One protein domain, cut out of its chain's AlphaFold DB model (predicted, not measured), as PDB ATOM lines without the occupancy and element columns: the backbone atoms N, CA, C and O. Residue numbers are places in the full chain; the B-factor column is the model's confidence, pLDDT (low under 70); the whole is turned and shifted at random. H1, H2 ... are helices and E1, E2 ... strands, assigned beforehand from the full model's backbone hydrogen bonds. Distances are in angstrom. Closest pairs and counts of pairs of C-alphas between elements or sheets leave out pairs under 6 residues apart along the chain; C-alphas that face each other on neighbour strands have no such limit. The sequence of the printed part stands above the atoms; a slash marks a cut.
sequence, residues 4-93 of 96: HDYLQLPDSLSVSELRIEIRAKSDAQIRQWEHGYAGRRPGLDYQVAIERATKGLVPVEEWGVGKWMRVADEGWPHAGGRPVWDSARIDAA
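Overview. This is residues 4 to 93 of the 96 residues of an uncharacterized protein of Variovorax sp. HH01 (UniProt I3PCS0). One helix, H4, sits in the middle, with a group of short helices, H1, H2 and H3, to one side and a small two-stranded hairpin, E1 and E2, to the other; H5 lies past the hairpin at the far end. After H4 a long stretch without a named element, residues 54 to 68, folds back past this helix and leads to the hairpin. The printed part has 90 residues with five named helices and two named strands, in the order H1 H2 H3 H4 E1 E2 H5, and the sheet E1 - E2 is antiparallel. The class is mostly helix, though under half of the printed residues are in named elements. The whole is compact, with a radius of gyration of the C-alphas of 13.1 A and spans of 35 by 28 by 20 A.

Arrangement. Strands E1, residues 69 to 71, and E2, residues 82 to 84, form an antiparallel hairpin, their directions 135 degrees apart. N 69 and O 84 are 2.9 A apart, and N 82 and O 71 are 2.8 A apart, both within hydrogen-bond range. The closest C-alphas of E2 and H4, residues 44 to 53, are those of Pro 83 and Val 48, 6.4 A apart. The closest C-alphas of E1 and H5, residues 87 to 93, are those of Val 71 and Ala 93, 6.5 A apart. H4 and H5 are apart. H4 and H2, residues 15 to 21, only just touch, with 3 pairs of C-alphas within 8 A; the closest are those of Ala 53 and Glu 21, 6.5 A apart. Their lines are about perpendicular, at 81 degrees. H2 touches H3, residues 27 to 34, about perpendicular at 78 degrees, with the C-alphas of Ser 16 and Asp 27 closest at 5.8 A. H3 and H4 are apart. H1, residues 4 to 7, is close to H3 but not clearly touching it; the closest C-alphas, those of His 4 and Glu 34, are 4.8 A apart. In H2, H3 and H4 every O i to N i+4 pair is within hydrogen-bond range; in H5 1 of 3 is, beside 2 of 4 O i to N i+3 pairs, and H1 is too short for an O i to N i+4 pair.

Along the chain. E1, residues 69 to 71, is 6.6 A long from first to last C-alpha, and E2, residues 82 to 84, is 6.3 A. H4, residues 44 to 53, is the longest helix, 14.0 A, beginning at C-alpha 44 (122.945, 193.967, 113.603). H3, residues 27 to 34, measures 10.5 A; H2, residues 15 to 21, 10.0 A. H1, residues 4 to 7, measures 5.3 A and begins at C-alpha 4 (133.480, 207.993, 116.446). H5, residues 87 to 93, measures 10.1 A and ends at C-alpha 93 (105.727, 194.141, 113.199).

Size, cuts and confidence. The C-alphas of Pro 10 and Asp 91, the two farthest apart, are 39.5 A apart. The printed part has no cut. The link from H4 to E1, 15 residues, is long. Mean pLDDT of the printed part of this model is 86.9; residues 86 to 93 are under 70.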
ATOM      1  N   HIS A   4     132.332 207.194 116.027       94.19
ATOM      2  CA  HIS A   4     133.480 207.993 116.446       94.19
ATOM      3  C   HIS A   4     133.080 209.442 116.719       94.19
ATOM      4  O   HIS A   4     133.327 209.937 117.814       94.19
ATOM      5  N   ASP A   5     132.379 210.078 115.783       93.94
ATOM      6  CA  ASP A   5     131.900 211.452 115.932       93.94
ATOM      7  C   ASP A   5     130.971 211.591 117.145       93.94
ATOM      8  O   ASP A   5     131.066 212.566 117.888       93.94
ATOM      9  N   TYR A   6     130.097 210.602 117.374       95.12
ATOM     10  CA  TYR A   6     129.221 210.575 118.544       95.12
ATOM     11  C   TYR A   6     130.022 210.582 119.848       95.12
ATOM     12  O   TYR A   6     129.747 211.413 120.704       95.12
ATOM     13  N   LEU A   7     131.032 209.715 119.983       94.88
ATOM     14  CA  LEU A   7     131.850 209.594 121.200       94.88
ATOM     15  C   LEU A   7     132.740 210.823 121.478       94.88
ATOM     16  O   LEU A   7     133.351 210.901 122.542       94.88
ATOM     17  N   GLN A   8     132.837 211.770 120.540       94.31
ATOM     18  CA  GLN A   8     133.526 213.052 120.738       94.31
ATOM     19  C   GLN A   8     132.588 214.174 121.216       94.31
ATOM     20  O   GLN A   8     133.061 215.269 121.530       94.31
ATOM     21  N   LEU A   9     131.269 213.954 121.272       94.88
ATOM     22  CA  LEU A   9     130.331 214.982 121.729       94.88
ATOM     23  C   LEU A   9     130.430 215.180 123.254       94.88
ATOM     24  O   LEU A   9     130.544 214.188 123.977       94.88
ATOM     25  N   PRO A  10     130.296 216.422 123.764       90.88
ATOM     26  CA  PRO A  10     130.389 216.718 125.199       90.88
ATOM     27  C   PRO A  10     129.413 215.933 126.088       90.88
ATOM     28  O   PRO A  10     129.771 215.576 127.204       90.88
ATOM     29  N   ASP A  11     128.212 215.638 125.578       91.44
ATOM     30  CA  ASP A  11     127.140 214.930 126.298       91.44
ATOM     31  C   ASP A  11     126.926 213.490 125.789       91.44
ATOM     32  O   ASP A  11     125.851 212.903 125.955       91.44
ATOM     33  N   SER A  12     127.922 212.920 125.103       95.38
ATOM     34  CA  SER A  12     127.873 211.522 124.669       95.38
ATOM     35  C   SER A  12     128.180 210.550 125.801       95.38
ATOM     36  O   SER A  12     128.847 210.883 126.779       95.38
ATOM     37  N   LEU A  13     127.703 209.312 125.648       95.62
ATOM     38  CA  LEU A  13     128.152 208.210 126.492       95.62
ATOM     39  C   LEU A  13     129.648 207.976 126.275       95.62
ATOM     40  O   LEU A  13     130.113 207.903 125.139       95.62
ATOM     41  N   SER A  14     130.392 207.747 127.352       96.38
ATOM     42  CA  SER A  14     131.751 207.224 127.257       96.38
ATOM     43  C   SER A  14     131.763 205.796 126.699       96.38
ATOM     44  O   SER A  14     130.768 205.068 126.736       96.38
ATOM     45  N   VAL A  15     132.930 205.338 126.240       96.31
ATOM     46  CA  VAL A  15     133.132 203.958 125.761       96.31
ATOM     47  C   VAL A  15     132.659 202.913 126.780       96.31
ATOM     48  O   VAL A  15     132.027 201.921 126.409       96.31
ATOM     49  N   SER A  16     132.961 203.124 128.063       96.75
ATOM     50  CA  SER A  16     132.608 202.186 129.129       96.75
ATOM     51  C   SER A  16     131.107 202.200 129.432       96.75
ATOM     52  O   SER A  16     130.532 201.136 129.661       96.75
ATOM     53  N   GLU A  17     130.462 203.368 129.398       97.31
ATOM     54  CA  GLU A  17     129.006 203.490 129.560       97.31
ATOM     55  C   GLU A  17     128.271 202.853 128.386       97.31
ATOM     56  O   GLU A  17     127.389 202.021 128.598       97.31
ATOM     57  N   LEU A  18     128.701 203.140 127.154       96.75
ATOM     58  CA  LEU A  18     128.134 202.523 125.962       96.75
ATOM     59  C   LEU A  18     128.273 200.999 126.016       96.75
ATOM     60  O   LEU A  18     127.304 200.297 125.742       96.75
ATOM     61  N   ARG A  19     129.439 200.468 126.421       97.12
ATOM     62  CA  ARG A  19     129.632 199.021 126.607       97.12
ATOM     63  C   ARG A  19     128.600 198.438 127.569       97.12
ATOM     64  O   ARG A  19     128.067 197.366 127.280       97.12
ATOM     65  N   ILE A  20     128.381 199.079 128.717       96.81
ATOM     66  CA  ILE A  20     127.423 198.611 129.729       96.81
ATOM     67  C   ILE A  20     126.011 198.621 129.146       96.81
ATOM     68  O   ILE A  20     125.324 197.601 129.226       96.81
ATOM     69  N   GLU A  21     125.627 199.722 128.503       95.50
ATOM     70  CA  GLU A  21     124.291 199.933 127.947       95.50
ATOM     71  C   GLU A  21     123.942 198.879 126.886       95.50
ATOM     72  O   GLU A  21     122.900 198.225 126.959       95.50
ATOM     73  N   ILE A  22     124.854 198.622 125.942       94.75
ATOM     74  CA  ILE A  22     124.628 197.650 124.858       94.75
ATOM     75  C   ILE A  22     125.089 196.230 125.205       94.75
ATOM     76  O   ILE A  22     125.033 195.333 124.362       94.75
ATOM     77  N   ARG A  23     125.588 196.017 126.430       94.94
ATOM     78  CA  ARG A  23     126.141 194.739 126.913       94.94
ATOM     79  C   ARG A  23     127.227 194.169 125.992       94.94
ATOM     80  O   ARG A  23     127.290 192.963 125.742       94.94
ATOM     81  N   ALA A  24     128.091 195.036 125.469       94.31
ATOM     82  CA  ALA A  24     129.247 194.604 124.690       94.31
ATOM     83  C   ALA A  24     130.283 193.905 125.584       94.31
ATOM     84  O   ALA A  24     130.378 194.144 126.791       94.31
ATOM     85  N   LYS A  25     131.090 193.035 124.974       93.12
ATOM     86  CA  LYS A  25     132.028 192.161 125.686       93.12
ATOM     87  C   LYS A  25     133.125 192.945 126.403       93.12
ATOM     88  O   LYS A  25     133.544 192.555 127.489       93.12
ATOM     89  N   SER A  26     133.632 194.008 125.785       95.00
ATOM     90  CA  SER A  26     134.728 194.810 126.333       95.00
ATOM     91  C   SER A  26     134.797 196.199 125.710       95.00
ATOM     92  O   SER A  26     134.334 196.414 124.591       95.00
ATOM     93  N   ASP A  27     135.444 197.135 126.407       95.94
ATOM     94  CA  ASP A  27     135.673 198.497 125.909       95.94
ATOM     95  C   ASP A  27     136.510 198.472 124.619       95.94
ATOM     96  O   ASP A  27     136.301 199.262 123.704       95.94
ATOM     97  N   ALA A  28     137.419 197.497 124.502       94.62
ATOM     98  CA  ALA A  28     138.208 197.281 123.293       94.62
ATOM     99  C   ALA A  28     137.340 196.930 122.073       94.62
ATOM    100  O   ALA A  28     137.684 197.313 120.960       94.62
ATOM    101  N   GLN A  29     136.221 196.223 122.263       94.75
ATOM    102  CA  GLN A  29     135.284 195.922 121.180       94.75
ATOM    103  C   GLN A  29     134.629 197.202 120.645       94.75
ATOM    104  O   GLN A  29     134.564 197.384 119.433       94.75
ATOM    105  N   ILE A  30     134.225 198.111 121.537       94.94
ATOM    106  CA  ILE A  30     133.667 199.416 121.159       94.94
ATOM    107  C   ILE A  30     134.701 200.240 120.391       94.94
ATOM    108  O   ILE A  30     134.410 200.702 119.295       94.94
ATOM    109  N   ARG A  31     135.936 200.348 120.904       94.44
ATOM    110  CA  ARG A  31     137.025 201.094 120.238       94.44
ATOM    111  C   ARG A  31     137.386 200.527 118.864       94.44
ATOM    112  O   ARG A  31     137.771 201.261 117.959       94.44
ATOM    113  N   GLN A  32     137.273 199.210 118.687       94.06
ATOM    114  CA  GLN A  32     137.465 198.589 117.376       94.06
ATOM    115  C   GLN A  32     136.393 199.023 116.377       94.06
ATOM    116  O   GLN A  32     136.724 199.231 115.214       94.06
ATOM    117  N   TRP A  33     135.139 199.154 116.813       93.94
ATOM    118  CA  TRP A  33     134.050 199.649 115.970       93.94
ATOM    119  C   TRP A  33     134.157 201.145 115.711       93.94
ATOM    120  O   TRP A  33     133.960 201.568 114.580       93.94
ATOM    121  N   GLU A  34     134.519 201.915 116.735       92.69
ATOM    122  CA  GLU A  34     134.770 203.351 116.652       92.69
ATOM    123  C   GLU A  34     135.767 203.680 115.535       92.69
ATOM    124  O   GLU A  34     135.472 204.476 114.652       92.69
ATOM    125  N   HIS A  35     136.927 203.020 115.523       89.81
ATOM    126  CA  HIS A  35     137.969 203.270 114.523       89.81
ATOM    127  C   HIS A  35     137.839 202.416 113.253       89.81
ATOM    128  O   HIS A  35     138.715 202.468 112.391       89.81
ATOM    129  N   GLY A  36     136.811 201.566 113.151       85.25
ATOM    130  CA  GLY A  36     136.678 200.604 112.052       85.25
ATOM    131  C   GLY A  36     137.896 199.683 111.896       85.25
ATOM    132  O   GLY A  36     138.268 199.324 110.776       85.25
ATOM    133  N   TYR A  37     138.558 199.319 113.003       82.75
ATOM    134  CA  TYR A  37     139.818 198.571 112.992       82.75
ATOM    135  C   TYR A  37     139.679 197.269 112.197       82.75
ATOM    136  O   TYR A  37     138.825 196.435 112.505       82.75
ATOM    137  N   ALA A  38     140.529 197.077 111.183       81.44
ATOM    138  CA  ALA A  38     140.473 195.940 110.256       81.44
ATOM    139  C   ALA A  38     139.098 195.751 109.572       81.44
ATOM    140  O   ALA A  38     138.685 194.623 109.307       81.44
ATOM    141  N   GLY A  39     138.362 196.843 109.332       81.69
ATOM    142  CA  GLY A  39     137.021 196.801 108.744       81.69
ATOM    143  C   GLY A  39     135.961 196.194 109.667       81.69
ATOM    144  O   GLY A  39     134.887 195.818 109.198       81.69
ATOM    145  N   ARG A  40     136.244 196.067 110.972       87.25
ATOM    146  CA  ARG A  40     135.287 195.522 111.938       87.25
ATOM    147  C   ARG A  40     134.101 196.455 112.090       87.25
ATOM    148  O   ARG A  40     134.254 197.644 112.354       87.25
ATOM    149  N   ARG A  41     132.916 195.865 112.003       89.75
ATOM    150  CA  ARG A  41     131.639 196.526 112.246       89.75
ATOM    151  C   ARG A  41     130.857 195.731 113.295       89.75
ATOM    152  O   ARG A  41     131.050 194.513 113.394       89.75
ATOM    153  N   PRO A  42     130.020 196.388 114.106       91.12
ATOM    154  CA  PRO A  42     129.091 195.691 114.982       91.12
ATOM    155  C   PRO A  42     128.147 194.817 114.148       91.12
ATOM    156  O   PRO A  42     127.794 195.168 113.024       91.12
ATOM    157  N   GLY A  43     127.734 193.670 114.690       89.56
ATOM    158  CA  GLY A  43     126.612 192.911 114.122       89.56
ATOM    159  C   GLY A  43     125.294 193.670 114.295       89.56
ATOM    160  O   GLY A  43     125.237 194.608 115.090       89.56
ATOM    161  N   LEU A  44     124.235 193.259 113.590       88.94
ATOM    162  CA  LEU A  44     122.945 193.967 113.603       88.94
ATOM    163  C   LEU A  44     122.364 194.141 115.015       88.94
ATOM    164  O   LEU A  44     121.947 195.245 115.345       88.94
ATOM    165  N   ASP A  45     122.460 193.128 115.885       89.56
ATOM    166  CA  ASP A  45     122.088 193.242 117.306       89.56
ATOM    167  C   ASP A  45     122.735 194.452 117.994       89.56
ATOM    168  O   ASP A  45     122.071 195.242 118.665       89.56
ATOM    169  N   TYR A  46     124.044 194.609 117.801       92.81
ATOM    170  CA  TYR A  46     124.799 195.705 118.390       92.81
ATOM    171  C   TYR A  46     124.516 197.030 117.691       92.81
ATOM    172  O   TYR A  46     124.476 198.046 118.369       92.81
ATOM    173  N   GLN A  47     124.277 197.045 116.378       93.00
ATOM    174  CA  GLN A  47     123.898 198.268 115.663       93.00
ATOM    175  C   GLN A  47     122.578 198.828 116.197       93.00
ATOM    176  O   GLN A  47     122.498 200.008 116.522       93.00
ATOM    177  N   VAL A  48     121.571 197.970 116.371       91.62
ATOM    178  CA  VAL A  48     120.269 198.357 116.926       91.62
ATOM    179  C   VAL A  48     120.392 198.797 118.384       91.62
ATOM    180  O   VAL A  48     119.786 199.791 118.785       91.62
ATOM    181  N   ALA A  49     121.205 198.100 119.183       93.25
ATOM    182  CA  ALA A  49     121.475 198.499 120.560       93.25
ATOM    183  C   ALA A  49     122.211 199.848 120.645       93.25
ATOM    184  O   ALA A  49     121.860 200.672 121.486       93.25
ATOM    185  N   ILE A  50     123.186 200.097 119.763       94.81
ATOM    186  CA  ILE A  50     123.912 201.372 119.663       94.81
ATOM    187  C   ILE A  50     122.958 202.493 119.249       94.81
ATOM    188  O   ILE A  50     122.947 203.534 119.900       94.81
ATOM    189  N   GLU A  51     122.119 202.298 118.230       94.38
ATOM    190  CA  GLU A  51     121.141 203.314 117.817       94.38
ATOM    191  C   GLU A  51     120.217 203.682 118.983       94.38
ATOM    192  O   GLU A  51     120.004 204.859 119.271       94.38
ATOM    193  N   ARG A  52     119.739 202.684 119.732       93.38
ATOM    194  CA  ARG A  52     118.910 202.917 120.916       93.38
ATOM    195  C   ARG A  52     119.660 203.669 122.020       93.38
ATOM    196  O   ARG A  52     119.132 204.645 122.545       93.38
ATOM    197  N   ALA A  53     120.879 203.242 122.355       94.94
ATOM    198  CA  ALA A  53     121.708 203.853 123.399       94.94
ATOM    199  C   ALA A  53     122.090 205.303 123.065       94.94
ATOM    200  O   ALA A  53     122.104 206.175 123.931       94.94
ATOM    201  N   THR A  54     122.339 205.579 121.786       94.62
ATOM    202  CA  THR A  54     122.672 206.916 121.275       94.62
ATOM    203  C   THR A  54     121.443 207.768 120.962       94.62
ATOM    204  O   THR A  54     121.582 208.852 120.400       94.62
ATOM    205  N   LYS A  55     120.236 207.309 121.324       92.38
ATOM    206  CA  LYS A  55     118.964 208.006 121.070       92.38
ATOM    207  C   LYS A  55     118.764 208.365 119.590       92.38
ATOM    208  O   LYS A  55     118.255 209.432 119.269       92.38
ATOM    209  N   GLY A  56     119.182 207.480 118.689       91.75
ATOM    210  CA  GLY A  56     119.040 207.652 117.244       91.75
ATOM    211  C   GLY A  56     120.136 208.492 116.582       91.75
ATOM    212  O   GLY A  56     120.082 208.677 115.370       91.75
ATOM    213  N   LEU A  57     121.134 208.986 117.329       93.06
ATOM    214  CA  LEU A  57     122.220 209.803 116.765       93.06
ATOM    215  C   LEU A  57     123.205 208.993 115.915       93.06
ATOM    216  O   LEU A  57     123.752 209.524 114.950       93.06
ATOM    217  N   VAL A  58     123.422 207.719 116.258       93.62
ATOM    218  CA  VAL A  58     124.210 206.777 115.451       93.62
ATOM    219  C   VAL A  58     123.248 205.784 114.791       93.62
ATOM    220  O   VAL A  58     122.906 204.773 115.410       93.62
ATOM    221  N   PRO A  59     122.774 206.072 113.565       92.12
ATOM    222  CA  PRO A  59     121.802 205.232 112.878       92.12
ATOM    223  C   PRO A  59     122.422 203.919 112.371       92.12
ATOM    224  O   PRO A  59     123.606 203.861 112.029       92.12
ATOM    225  N   VAL A  60     121.619 202.855 112.281       91.12
ATOM    226  CA  VAL A  60     122.022 201.537 111.741       91.12
ATOM    227  C   VAL A  60     122.514 201.641 110.287       91.12
ATOM    228  O   VAL A  60     123.438 200.927 109.888       91.12
ATOM    229  N   GLU A  61     121.959 202.573 109.512       89.31
ATOM    230  CA  GLU A  61     122.301 202.890 108.121       89.31
ATOM    231  C   GLU A  61     123.789 203.191 107.930       89.31
ATOM    232  O   GLU A  61     124.344 202.859 106.883       89.31
ATOM    233  N   GLU A  62     124.442 203.762 108.944       87.31
ATOM    234  CA  GLU A  62     125.863 204.115 108.897       87.31
ATOM    235  C   GLU A  62     126.751 202.894 108.630       87.31
ATOM    236  O   GLU A  62     127.784 202.972 107.965       87.31
ATOM    237  N   TRP A  63     126.355 201.730 109.141       85.50
ATOM    238  CA  TRP A  63     127.193 200.539 109.098       85.50
ATOM    239  C   TRP A  63     127.037 199.761 107.793       85.50
ATOM    240  O   TRP A  63     127.970 199.056 107.398       85.50
ATOM    241  N   GLY A  64     125.884 199.859 107.122       75.94
ATOM    242  CA  GLY A  64     125.617 199.195 105.842       75.94
ATOM    243  C   GLY A  64     125.869 197.679 105.845       75.94
ATOM    244  O   GLY A  64     126.307 197.134 104.832       75.94
ATOM    245  N   VAL A  65     125.681 196.996 106.984       76.88
ATOM    246  CA  VAL A  65     125.918 195.545 107.114       76.88
ATOM    247  C   VAL A  65     124.605 194.795 107.262       76.88
ATOM    248  O   VAL A  65     123.823 195.084 108.159       76.88
ATOM    249  N   GLY A  66     124.437 193.746 106.454       76.06
ATOM    250  CA  GLY A  66     123.324 192.807 106.563       76.06
ATOM    251  C   GLY A  66     122.001 193.347 106.016       76.06
ATOM    252  O   GLY A  66     121.898 194.494 105.587       76.06
ATOM    253  N   LYS A  67     120.989 192.474 105.981       81.75
ATOM    254  CA  LYS A  67     119.643 192.801 105.499       81.75
ATOM    255  C   LYS A  67     118.751 193.118 106.695       81.75
ATOM    256  O   LYS A  67     118.605 192.282 107.579       81.75
ATOM    257  N   TRP A  68     118.164 194.303 106.704       87.44
ATOM    258  CA  TRP A  68     117.249 194.780 107.735       87.44
ATOM    259  C   TRP A  68     116.236 195.743 107.103       87.44
ATOM    260  O   TRP A  68     116.440 196.212 105.981       87.44
ATOM    261  N   MET A  69     115.138 196.010 107.800       86.88
ATOM    262  CA  MET A  69     114.130 197.003 107.422       86.88
ATOM    263  C   MET A  69     113.731 197.830 108.639       86.88
ATOM    264  O   MET A  69     113.893 197.374 109.773       86.88
ATOM    265  N   ARG A  70     113.219 199.042 108.417       87.94
ATOM    266  CA  ARG A  70     112.562 199.785 109.493       87.94
ATOM    267  C   ARG A  70     111.086 199.443 109.542       87.94
ATOM    268  O   ARG A  70     110.442 199.301 108.508       87.94
ATOM    269  N   VAL A  71     110.580 199.360 110.759       86.81
ATOM    270  CA  VAL A  71     109.161 199.239 111.069       86.81
ATOM    271  C   VAL A  71     108.773 200.476 111.861       86.81
ATOM    272  O   VAL A  71     109.537 200.899 112.730       86.81
ATOM    273  N   ALA A  72     107.606 201.054 111.579       84.38
ATOM    274  CA  ALA A  72     107.075 202.155 112.371       84.38
ATOM    275  C   ALA A  72     106.966 201.742 113.851       84.38
ATOM    276  O   ALA A  72     106.283 200.784 114.196       84.38
ATOM    277  N   ASP A  73     107.678 202.456 114.718       83.06
ATOM    278  CA  ASP A  73     107.675 202.253 116.166       83.06
ATOM    279  C   ASP A  73     107.816 203.636 116.801       83.06
ATOM    280  O   ASP A  73     108.893 204.234 116.769       83.06
ATOM    281  N   GLU A  74     106.711 204.169 117.326       82.75
ATOM    282  CA  GLU A  74     106.667 205.499 117.948       82.75
ATOM    283  C   GLU A  74     107.535 205.586 119.212       82.75
ATOM    284  O   GLU A  74     107.954 206.674 119.608       82.75
ATOM    285  N   GLY A  75     107.832 204.447 119.847       84.12
ATOM    286  CA  GLY A  75     108.723 204.370 121.002       84.12
ATOM    287  C   GLY A  75     110.203 204.333 120.625       84.12
ATOM    288  O   GLY A  75     111.063 204.356 121.515       84.12
ATOM    289  N   TRP A  76     110.527 204.255 119.331       87.69
ATOM    290  CA  TRP A  76     111.901 204.153 118.873       87.69
ATOM    291  C   TRP A  76     112.553 205.536 118.704       87.69
ATOM    292  O   TRP A  76     111.956 206.429 118.107       87.69
ATOM    293  N   PRO A  77     113.804 205.743 119.166       87.69
ATOM    294  CA  PRO A  77     114.436 207.067 119.118       87.69
ATOM    295  C   PRO A  77     114.669 207.630 117.709       87.69
ATOM    296  O   PRO A  77     114.816 208.839 117.545       87.69
ATOM    297  N   HIS A  78     114.750 206.768 116.695       87.50
ATOM    298  CA  HIS A  78     114.970 207.182 115.312       87.50
ATOM    299  C   HIS A  78     113.639 207.402 114.581       87.50
ATOM    300  O   HIS A  78     112.775 206.530 114.590       87.50
ATOM    301  N   ALA A  79     113.510 208.527 113.865       82.31
ATOM    302  CA  ALA A  79     112.267 208.949 113.203       82.31
ATOM    303  C   ALA A  79     111.719 207.949 112.169       82.31
ATOM    304  O   ALA A  79     110.523 207.913 111.903       82.31
ATOM    305  N   GLY A  80     112.593 207.130 111.582       81.38
ATOM    306  CA  GLY A  80     112.201 206.059 110.665       81.38
ATOM    307  C   GLY A  80     111.607 204.816 111.341       81.38
ATOM    308  O   GLY A  80     111.282 203.874 110.631       81.38
ATOM    309  N   GLY A  81     111.513 204.776 112.674       88.00
ATOM    310  CA  GLY A  81     111.049 203.617 113.438       88.00
ATOM    311  C   GLY A  81     112.158 202.605 113.739       88.00
ATOM    312  O   GLY A  81     113.340 202.876 113.517       88.00
ATOM    313  N   ARG A  82     111.807 201.437 114.275       87.19
ATOM    314  CA  ARG A  82     112.762 200.446 114.780       87.19
ATOM    315  C   ARG A  82     113.401 199.626 113.650       87.19
ATOM    316  O   ARG A  82     112.679 199.076 112.821       87.19
ATOM    317  N   PRO A  83     114.735 199.464 113.636       89.12
ATOM    318  CA  PRO A  83     115.408 198.543 112.730       89.12
ATOM    319  C   PRO A  83     115.186 197.086 113.171       89.12
ATOM    320  O   PRO A  83     115.448 196.709 114.319       89.12
ATOM    321  N   VAL A  84     114.711 196.260 112.242       84.81
ATOM    322  CA  VAL A  84     114.407 194.836 112.429       84.81
ATOM    323  C   VAL A  84     115.110 194.026 111.341       84.81
ATOM    324  O   VAL A  84     115.081 194.388 110.166       84.81
ATOM    325  N   TRP A  85     115.769 192.934 111.724       76.50
ATOM    326  CA  TRP A  85     116.529 192.083 110.794       76.50
ATOM    327  C   TRP A  85     116.263 190.584 110.938       76.50
ATOM    328  O   TRP A  85     116.749 189.791 110.136       76.50
ATOM    329  N   ASP A  86     115.513 190.188 111.962       68.88
ATOM    330  CA  ASP A  86     115.075 188.809 112.136       68.88
ATOM    331  C   ASP A  86     113.727 188.649 111.432       68.88
ATOM    332  O   ASP A  86     112.779 189.362 111.766       68.88
ATOM    333  N   SER A  87     113.638 187.727 110.472       52.06
ATOM    334  CA  SER A  87     112.394 187.405 109.765       52.06
ATOM    335  C   SER A  87     111.250 187.064 110.723       52.06
ATOM    336  O   SER A  87     110.124 187.460 110.462       52.06
ATOM    337  N   ALA A  88     111.532 186.452 111.881       53.28
ATOM    338  CA  ALA A  88     110.510 186.155 112.890       53.28
ATOM    339  C   ALA A  88     109.993 187.401 113.638       53.28
ATOM    340  O   ALA A  88     108.960 187.346 114.298       53.28
ATOM    341  N   ARG A  89     110.712 188.530 113.570       52.44
ATOM    342  CA  ARG A  89     110.291 189.821 114.141       52.44
ATOM    343  C   ARG A  89     109.677 190.765 113.111       52.44
ATOM    344  O   ARG A  89     109.061 191.738 113.527       52.44
ATOM    345  N   ILE A  90     109.863 190.503 111.817       48.88
ATOM    346  CA  ILE A  90     109.218 191.260 110.736       48.88
ATOM    347  C   ILE A  90     107.718 190.936 110.714       48.88
ATOM    348  O   ILE A  90     106.913 191.860 110.714       48.88
ATOM    349  N   ASP A  91     107.342 189.661 110.857       46.78
ATOM    350  CA  ASP A  91     105.927 189.248 110.892       46.78
ATOM    351  C   ASP A  91     105.171 189.836 112.103       46.78
ATOM    352  O   ASP A  91     104.037 190.286 111.981       46.78
ATOM    353  N   ALA A  92     105.823 189.934 113.270       48.41
ATOM    354  CA  ALA A  92     105.232 190.538 114.473       48.41
ATOM    355  C   ALA A  92     105.075 192.071 114.393       48.41
ATOM    356  O   ALA A  92     104.420 192.673 115.242       48.41
ATOM    357  N   ALA A  93     105.728 192.702 113.419       49.34
ATOM    358  CA  ALA A  93     105.727 194.141 113.199       49.34
ATOM    359  C   ALA A  93     104.668 194.589 112.175       49.34
ATOM    360  O   ALA A  93     104.289 195.756 112.185       49.34
TER     361      ALA A  93